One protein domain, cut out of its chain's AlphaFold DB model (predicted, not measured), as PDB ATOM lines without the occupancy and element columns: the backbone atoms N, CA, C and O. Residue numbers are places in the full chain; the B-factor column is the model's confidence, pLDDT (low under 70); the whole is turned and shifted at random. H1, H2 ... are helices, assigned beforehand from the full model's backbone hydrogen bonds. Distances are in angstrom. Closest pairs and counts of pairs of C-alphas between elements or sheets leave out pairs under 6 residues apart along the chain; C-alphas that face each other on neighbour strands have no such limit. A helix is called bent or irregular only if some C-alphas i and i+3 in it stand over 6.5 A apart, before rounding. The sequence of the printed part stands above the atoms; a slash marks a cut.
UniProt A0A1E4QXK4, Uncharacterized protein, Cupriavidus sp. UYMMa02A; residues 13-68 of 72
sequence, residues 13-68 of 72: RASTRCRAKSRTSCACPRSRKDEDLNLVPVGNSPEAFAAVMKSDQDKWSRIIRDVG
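This is residues 13 to 68 of the 72 residues of an uncharacterized protein of Cupriavidus sp. UYMMa02A (UniProt A0A1E4QXK4). One long helix, H3, sticks out as an arm from a small open frame, with residues 47 to 68 standing free. The frame is made of H1 and H2, which meet near their ends as a corner like an L, and of the link of residues 38 to 45, which leads back from the end of H2 to the beginning of H3 near H1. The contacts between the helices are few, and the arm makes the length of this flat outline, whose C-alphas span 44 by 33 by 13 A. The printed part has 56 residues with three named helices, H1, H2 and H3 in chain order, and no named strand; the class is all helix. It is only just extended, close to loose, with a radius of gyration of the C-alphas of 15.4 A.

H3, residues 46 to 66, is the longest helix and touches no helix. H1, residues 13 to 27, is close to H3 but not clearly touching it, with 1 pair of C-alphas within 8 A: those of Arg 19 and Pro 46, 7.9 A apart. The lines of H1 and H3 are about perpendicular, at 85 degrees, and their centres are 23.8 A apart. H2, residues 29 to 37, follows H1 after a tight link of 1 residue, Cys 28. H1 and H2 are close but not clearly touching; their closest C-alphas, those of Ser 25 and Ser 31, are 7.0 A apart. Their lines are about perpendicular, at 76 degrees. H2 and H3 are apart, although they follow each other in the chain. In H1 and H3 every O i to N i+4 pair is within hydrogen-bond range; in H2 0 of 5 are, while 6 of its 6 O i to N i+3 pairs are within range.

H3 has 21 residues and measures 30.1 A from C-alpha 46 at (150.930, 198.914, 41.548) to C-alpha 66 at (121.396, 200.979, 36.084). H1 has 15 residues and measures 21.7 A, beginning with C-alpha 13 at (159.635, 198.385, 51.994). H2 has 9 residues and measures 14.8 A from Pro 29 to Leu 37. No helix is bent or irregular.

The two C-alphas farthest apart are those of Pro 29 and Gly 68, at 44.7 A. Without the residues that stand free, the body of 34 residues spans 34 by 16 by 10 A. The printed part has no cut and no long link; the link from H2 to H3, 8 residues, is short. The mean pLDDT of the printed part is 85.8, and no printed residue is under 70; H2 has a mean of 77 and H3 of 92.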
ATOM      1  N   ARG A  13     158.512 199.320  52.208       89.81
ATOM      2  CA  ARG A  13     159.635 198.385  51.994       89.81
ATOM      3  C   ARG A  13     159.168 196.956  51.688       89.81
ATOM      4  O   ARG A  13     159.755 196.282  50.845       89.81
ATOM      5  N   ALA A  14     158.116 196.497  52.366       88.50
ATOM      6  CA  ALA A  14     157.606 195.139  52.234       88.50
ATOM      7  C   ALA A  14     156.872 194.976  50.900       88.50
ATOM      8  O   ALA A  14     157.181 194.051  50.148       88.50
ATOM      9  N   SER A  15     155.994 195.926  50.562       87.06
ATOM     10  CA  SER A  15     155.290 195.934  49.274       87.06
ATOM     11  C   SER A  15     156.257 196.061  48.093       87.06
ATOM     12  O   SER A  15     156.128 195.327  47.116       87.06
ATOM     13  N   THR A  16     157.294 196.898  48.208       87.88
ATOM     14  CA  THR A  16     158.325 197.050  47.164       87.88
ATOM     15  C   THR A  16     159.106 195.754  46.935       87.88
ATOM     16  O   THR A  16     159.319 195.356  45.788       87.88
ATOM     17  N   ARG A  17     159.492 195.050  48.009       88.56
ATOM     18  CA  ARG A  17     160.176 193.750  47.904       88.56
ATOM     19  C   ARG A  17     159.295 192.708  47.216       88.56
ATOM     20  O   ARG A  17     159.785 191.962  46.372       88.56
ATOM     21  N   CYS A  18     158.016 192.642  47.577       87.25
ATOM     22  CA  CYS A  18     157.078 191.711  46.956       87.25
ATOM     23  C   CYS A  18     156.848 192.046  45.481       87.25
ATOM     24  O   CYS A  18     156.973 191.155  44.651       87.25
ATOM     25  N   ARG A  19     156.655 193.327  45.138       85.44
ATOM     26  CA  ARG A  19     156.549 193.797  43.748       85.44
ATOM     27  C   ARG A  19     157.728 193.328  42.897       85.44
ATOM     28  O   ARG A  19     157.525 192.844  41.786       85.44
ATOM     29  N   ALA A  20     158.955 193.469  43.403       86.31
ATOM     30  CA  ALA A  20     160.146 193.039  42.675       86.31
ATOM     31  C   ALA A  20     160.096 191.536  42.352       86.31
ATOM     32  O   ALA A  20     160.322 191.153  41.206       86.31
ATOM     33  N   LYS A  21     159.718 190.707  43.333       86.31
ATOM     34  CA  LYS A  21     159.564 189.257  43.153       86.31
ATOM     35  C   LYS A  21     158.430 188.900  42.190       86.31
ATOM     36  O   LYS A  21     158.627 188.043  41.336       86.31
ATOM     37  N   SER A  22     157.281 189.570  42.290       84.31
ATOM     38  CA  SER A  22     156.143 189.364  41.385       84.31
ATOM     39  C   SER A  22     156.528 189.653  39.938       84.31
ATOM     40  O   SER A  22     156.285 188.827  39.066       84.31
ATOM     41  N   ARG A  23     157.229 190.766  39.684       84.75
ATOM     42  CA  ARG A  23     157.701 191.111  38.337       84.75
ATOM     43  C   ARG A  23     158.659 190.063  37.772       84.75
ATOM     44  O   ARG A  23     158.537 189.699  36.608       84.75
ATOM     45  N   THR A  24     159.589 189.564  38.588       84.25
ATOM     46  CA  THR A  24     160.479 188.468  38.180       84.25
ATOM     47  C   THR A  24     159.687 187.202  37.862       84.25
ATOM     48  O   THR A  24     159.959 186.570  36.850       84.25
ATOM     49  N   SER A  25     158.677 186.863  38.668       82.81
ATOM     50  CA  SER A  25     157.818 185.696  38.431       82.81
ATOM     51  C   SER A  25     157.078 185.777  37.096       82.81
ATOM     52  O   SER A  25     157.058 184.792  36.365       82.81
ATOM     53  N   CYS A  26     156.524 186.944  36.748       81.44
ATOM     54  CA  CYS A  26     155.840 187.146  35.467       81.44
ATOM     55  C   CYS A  26     156.787 187.027  34.259       81.44
ATOM     56  O   CYS A  26     156.345 186.648  33.180       81.44
ATOM     57  N   ALA A  27     158.077 187.333  34.433       82.00
ATOM     58  CA  ALA A  27     159.085 187.263  33.374       82.00
ATOM     59  C   ALA A  27     159.751 185.877  33.235       82.00
ATOM     60  O   ALA A  27     160.476 185.638  32.268       82.00
ATOM     61  N   CYS A  28     159.553 184.968  34.194       80.94
ATOM     62  CA  CYS A  28     160.135 183.628  34.150       80.94
ATOM     63  C   CYS A  28     159.472 182.770  33.061       80.94
ATOM     64  O   CYS A  28     158.255 182.779  32.968       80.94
ATOM     65  N   PRO A  29     160.202 181.893  32.343       73.25
ATOM     66  CA  PRO A  29     159.616 181.021  31.314       73.25
ATOM     67  C   PRO A  29     158.434 180.163  31.791       73.25
ATOM     68  O   PRO A  29     157.580 179.795  30.994       73.25
ATOM     69  N   ARG A  30     158.370 179.858  33.097       76.69
ATOM     70  CA  ARG A  30     157.258 179.126  33.718       76.69
ATOM     71  C   ARG A  30     155.924 179.883  33.655       76.69
ATOM     72  O   ARG A  30     154.904 179.207  33.644       76.69
ATOM     73  N   SER A  31     155.920 181.219  33.580       71.06
ATOM     74  CA  SER A  31     154.689 182.011  33.421       71.06
ATOM     75  C   SER A  31     154.001 181.774  32.076       71.06
ATOM     76  O   SER A  31     152.816 182.028  31.950       71.06
ATOM     77  N   ARG A  32     154.687 181.185  31.085       72.38
ATOM     78  CA  ARG A  32     154.044 180.751  29.834       72.38
ATOM     79  C   ARG A  32     152.999 179.657  30.050       72.38
ATOM     80  O   ARG A  32     152.107 179.519  29.233       72.38
ATOM     81  N   LYS A  33     153.066 178.908  31.160       77.50
ATOM     82  CA  LYS A  33     151.993 177.970  31.536       77.50
ATOM     83  C   LYS A  33     150.693 178.681  31.916       77.50
ATOM     84  O   LYS A  33     149.647 178.050  31.925       77.50
ATOM     85  N   ASP A  34     150.752 179.974  32.228       76.38
ATOM     86  CA  ASP A  34     149.552 180.775  32.460       76.38
ATOM     87  C   ASP A  34     148.775 180.945  31.137       76.38
ATOM     88  O   ASP A  34     147.546 180.968  31.148       76.38
ATOM     89  N   GLU A  35     149.465 180.933  29.985       78.25
ATOM     90  CA  GLU A  35     148.833 180.960  28.657       78.25
ATOM     91  C   GLU A  35     147.967 179.712  28.419       78.25
ATOM     92  O   GLU A  35     146.875 179.833  27.865       78.25
ATOM     93  N   ASP A  36     148.378 178.540  28.928       83.31
ATOM     94  CA  ASP A  36     147.577 177.302  28.877       83.31
ATOM     95  C   ASP A  36     146.239 177.447  29.634       83.31
ATOM     96  O   ASP A  36     145.269 176.741  29.353       83.31
ATOM     97  N   LEU A  37     146.170 178.377  30.592       82.62
ATOM     98  CA  LEU A  37     144.973 178.716  31.367       82.62
ATOM     99  C   LEU A  37     144.221 179.933  30.804       82.62
ATOM    100  O   LEU A  37     143.284 180.414  31.438       82.62
ATOM    101  N   ASN A  38     144.594 180.424  29.617       80.88
ATOM    102  CA  ASN A  38     144.096 181.673  29.026       80.88
ATOM    103  C   ASN A  38     144.357 182.911  29.908       80.88
ATOM    104  O   ASN A  38     143.620 183.900  29.849       80.88
ATOM    105  N   LEU A  39     145.408 182.870  30.730       80.00
ATOM    106  CA  LEU A  39     145.851 183.986  31.555       80.00
ATOM    107  C   LEU A  39     147.040 184.679  30.887       80.00
ATOM    108  O   LEU A  39     148.006 184.048  30.468       80.00
ATOM    109  N   VAL A  40     146.985 186.008  30.824       80.50
ATOM    110  CA  VAL A  40     148.101 186.826  30.344       80.50
ATOM    111  C   VAL A  40     148.840 187.385  31.560       80.50
ATOM    112  O   VAL A  40     148.254 188.177  32.305       80.50
ATOM    113  N   PRO A  41     150.108 187.007  31.802       75.88
ATOM    114  CA  PRO A  41     150.855 187.508  32.947       75.88
ATOM    115  C   PRO A  41     151.166 189.002  32.783       75.88
ATOM    116  O   PRO A  41     151.891 189.416  31.878       75.88
ATOM    117  N   VAL A  42     150.652 189.825  33.700       77.06
ATOM    118  CA  VAL A  42     150.872 191.279  33.716       77.06
ATOM    119  C   VAL A  42     151.719 191.665  34.929       77.06
ATOM    120  O   VAL A  42     151.274 191.597  36.070       77.06
ATOM    121  N   GLY A  43     152.956 192.104  34.682       71.62
ATOM    122  CA  GLY A  43     153.913 192.546  35.710       71.62
ATOM    123  C   GLY A  43     154.044 194.070  35.831       71.62
ATOM    124  O   GLY A  43     155.160 194.568  36.013       71.62
ATOM    125  N   ASN A  44     152.947 194.812  35.646       77.06
ATOM    126  CA  ASN A  44     152.930 196.280  35.618       77.06
ATOM    127  C   ASN A  44     153.133 196.912  37.018       77.06
ATOM    128  O   ASN A  44     153.502 196.248  37.990       77.06
ATOM    129  N   SER A  45     153.004 198.239  37.121       84.56
ATOM    130  CA  SER A  45     153.173 198.930  38.403       84.56
ATOM    131  C   SER A  45     151.924 198.804  39.293       84.56
ATOM    132  O   SER A  45     150.815 198.667  38.773       84.56
ATOM    133  N   PRO A  46     152.070 198.890  40.629       83.75
ATOM    134  CA  PRO A  46     150.930 198.914  41.548       83.75
ATOM    135  C   PRO A  46     149.908 200.009  41.218       83.75
ATOM    136  O   PRO A  46     148.708 199.789  41.344       83.75
ATOM    137  N   GLU A  47     150.373 201.171  40.761       86.31
ATOM    138  CA  GLU A  47     149.527 202.306  40.386       86.31
ATOM    139  C   GLU A  47     148.693 201.988  39.142       86.31
ATOM    140  O   GLU A  47     147.510 202.313  39.094       86.31
ATOM    141  N   ALA A  48     149.286 201.299  38.161       87.38
ATOM    142  CA  ALA A  48     148.565 200.841  36.980       87.38
ATOM    143  C   ALA A  48     147.500 199.796  37.348       87.38
ATOM    144  O   ALA A  48     146.381 199.864  36.847       87.38
ATOM    145  N   PHE A  49     147.810 198.868  38.259       89.12
ATOM    146  CA  PHE A  49     146.824 197.905  38.758       89.12
ATOM    147  C   PHE A  49     145.683 198.594  39.525       89.12
ATOM    148  O   PHE A  49     144.513 198.311  39.274       89.12
ATOM    149  N   ALA A  50     146.000 199.567  40.384       88.50
ATOM    150  CA  ALA A  50     144.999 200.357  41.102       88.50
ATOM    151  C   ALA A  50     144.082 201.153  40.154       88.50
ATOM    152  O   ALA A  50     142.879 201.247  40.399       88.50
ATOM    153  N   ALA A  51     144.625 201.696  39.059       90.94
ATOM    154  CA  ALA A  51     143.837 202.393  38.045       90.94
ATOM    155  C   ALA A  51     142.832 201.458  37.351       90.94
ATOM    156  O   ALA A  51     141.673 201.839  37.176       90.94
ATOM    157  N   VAL A  52     143.243 200.229  37.016       90.75
ATOM    158  CA  VAL A  52     142.339 199.219  36.439       90.75
ATOM    159  C   VAL A  52     141.244 198.844  37.434       90.75
ATOM    160  O   VAL A  52     140.072 198.895  37.077       90.75
ATOM    161  N   MET A  53     141.598 198.564  38.694       91.50
ATOM    162  CA  MET A  53     140.608 198.249  39.733       91.50
ATOM    163  C   MET A  53     139.559 199.352  39.885       91.50
ATOM    164  O   MET A  53     138.369 199.058  39.969       91.50
ATOM    165  N   LYS A  54     139.991 200.618  39.900       93.31
ATOM    166  CA  LYS A  54     139.079 201.758  40.004       93.31
ATOM    167  C   LYS A  54     138.158 201.856  38.788       93.31
ATOM    168  O   LYS A  54     136.952 201.990  38.954       93.31
ATOM    169  N   SER A  55     138.713 201.736  37.582       94.44
ATOM    170  CA  SER A  55     137.933 201.754  36.340       94.44
ATOM    171  C   SER A  55     136.891 200.632  36.297       94.44
ATOM    172  O   SER A  55     135.743 200.864  35.916       94.44
ATOM    173  N   ASP A  56     137.274 199.422  36.701       93.88
ATOM    174  CA  ASP A  56     136.372 198.273  36.743       93.88
ATOM    175  C   ASP A  56     135.282 198.474  37.793       93.88
ATOM    176  O   ASP A  56     134.104 198.270  37.503       93.88
ATOM    177  N   GLN A  57     135.647 198.932  38.992       93.50
ATOM    178  CA  GLN A  57     134.688 199.255  40.042       93.50
ATOM    179  C   GLN A  57     133.669 200.301  39.569       93.50
ATOM    180  O   GLN A  57     132.465 200.104  39.745       93.50
ATOM    181  N   ASP A  58     134.122 201.388  38.945       95.69
ATOM    182  CA  ASP A  58     133.252 202.456  38.445       95.69
ATOM    183  C   ASP A  58     132.304 201.926  37.356       95.69
ATOM    184  O   ASP A  58     131.093 202.164  37.403       95.69
ATOM    185  N   LYS A  59     132.825 201.130  36.414       95.25
ATOM    186  CA  LYS A  59     132.032 200.509  35.344       95.25
ATOM    187  C   LYS A  59     130.961 199.572  35.898       95.25
ATOM    188  O   LYS A  59     129.789 199.695  35.540       95.25
ATOM    189  N   TRP A  60     131.352 198.624  36.744       95.06
ATOM    190  CA  TRP A  60     130.440 197.592  37.231       95.06
ATOM    191  C   TRP A  60     129.439 198.145  38.240       95.06
ATOM    192  O   TRP A  60     128.268 197.783  38.176       95.06
ATOM    193  N   SER A  61     129.849 199.075  39.108       92.69
ATOM    194  CA  SER A  61     128.923 199.731  40.040       92.69
ATOM    195  C   SER A  61     127.836 200.524  39.317       92.69
ATOM    196  O   SER A  61     126.683 200.489  39.743       92.69
ATOM    197  N   ARG A  62     128.173 201.182  38.202       94.50
ATOM    198  CA  ARG A  62     127.189 201.836  37.339       94.50
ATOM    199  C   ARG A  62     126.215 200.829  36.741       94.50
ATOM    200  O   ARG A  62     125.018 201.004  36.902       94.50
ATOM    201  N   ILE A  63     126.717 199.767  36.111       95.12
ATOM    202  CA  ILE A  63     125.862 198.744  35.488       95.12
ATOM    203  C   ILE A  63     124.904 198.137  36.518       95.12
ATOM    204  O   ILE A  63     123.706 198.097  36.274       95.12
ATOM    205  N   ILE A  64     125.417 197.726  37.683       93.75
ATOM    206  CA  ILE A  64     124.620 197.136  38.769       93.75
ATOM    207  C   ILE A  64     123.465 198.061  39.172       93.75
ATOM    208  O   ILE A  64     122.335 197.599  39.317       93.75
ATOM    209  N   ARG A  65     123.736 199.366  39.309       92.06
ATOM    210  CA  ARG A  65     122.720 200.376  39.640       92.06
ATOM    211  C   ARG A  65     121.724 200.593  38.503       92.06
ATOM    212  O   ARG A  65     120.530 200.654  38.769       92.06
ATOM    213  N   ASP A  66     122.210 200.687  37.269       94.44
ATOM    214  CA  ASP A  66     121.396 200.979  36.084       94.44
ATOM    215  C   ASP A  66     120.397 199.843  35.783       94.44
ATOM    216  O   ASP A  66     119.287 200.113  35.330       94.44
ATOM    217  N   VAL A  67     120.761 198.583  36.061       94.75
ATOM    218  CA  VAL A  67     119.891 197.412  35.820       94.75
ATOM    219  C   VAL A  67     119.217 196.852  37.079       94.75
ATOM    220  O   VAL A  67     118.530 195.838  36.998       94.75
ATOM    221  N   GLY A  68     119.399 197.494  38.236       90.50
ATOM    222  CA  GLY A  68     118.735 197.106  39.484       90.50
ATOM    223  C   GLY A  68     119.157 195.742  40.042       90.50
ATOM    224  O   GLY A  68     118.344 195.074  40.672       90.50
TER     225      GLY A  68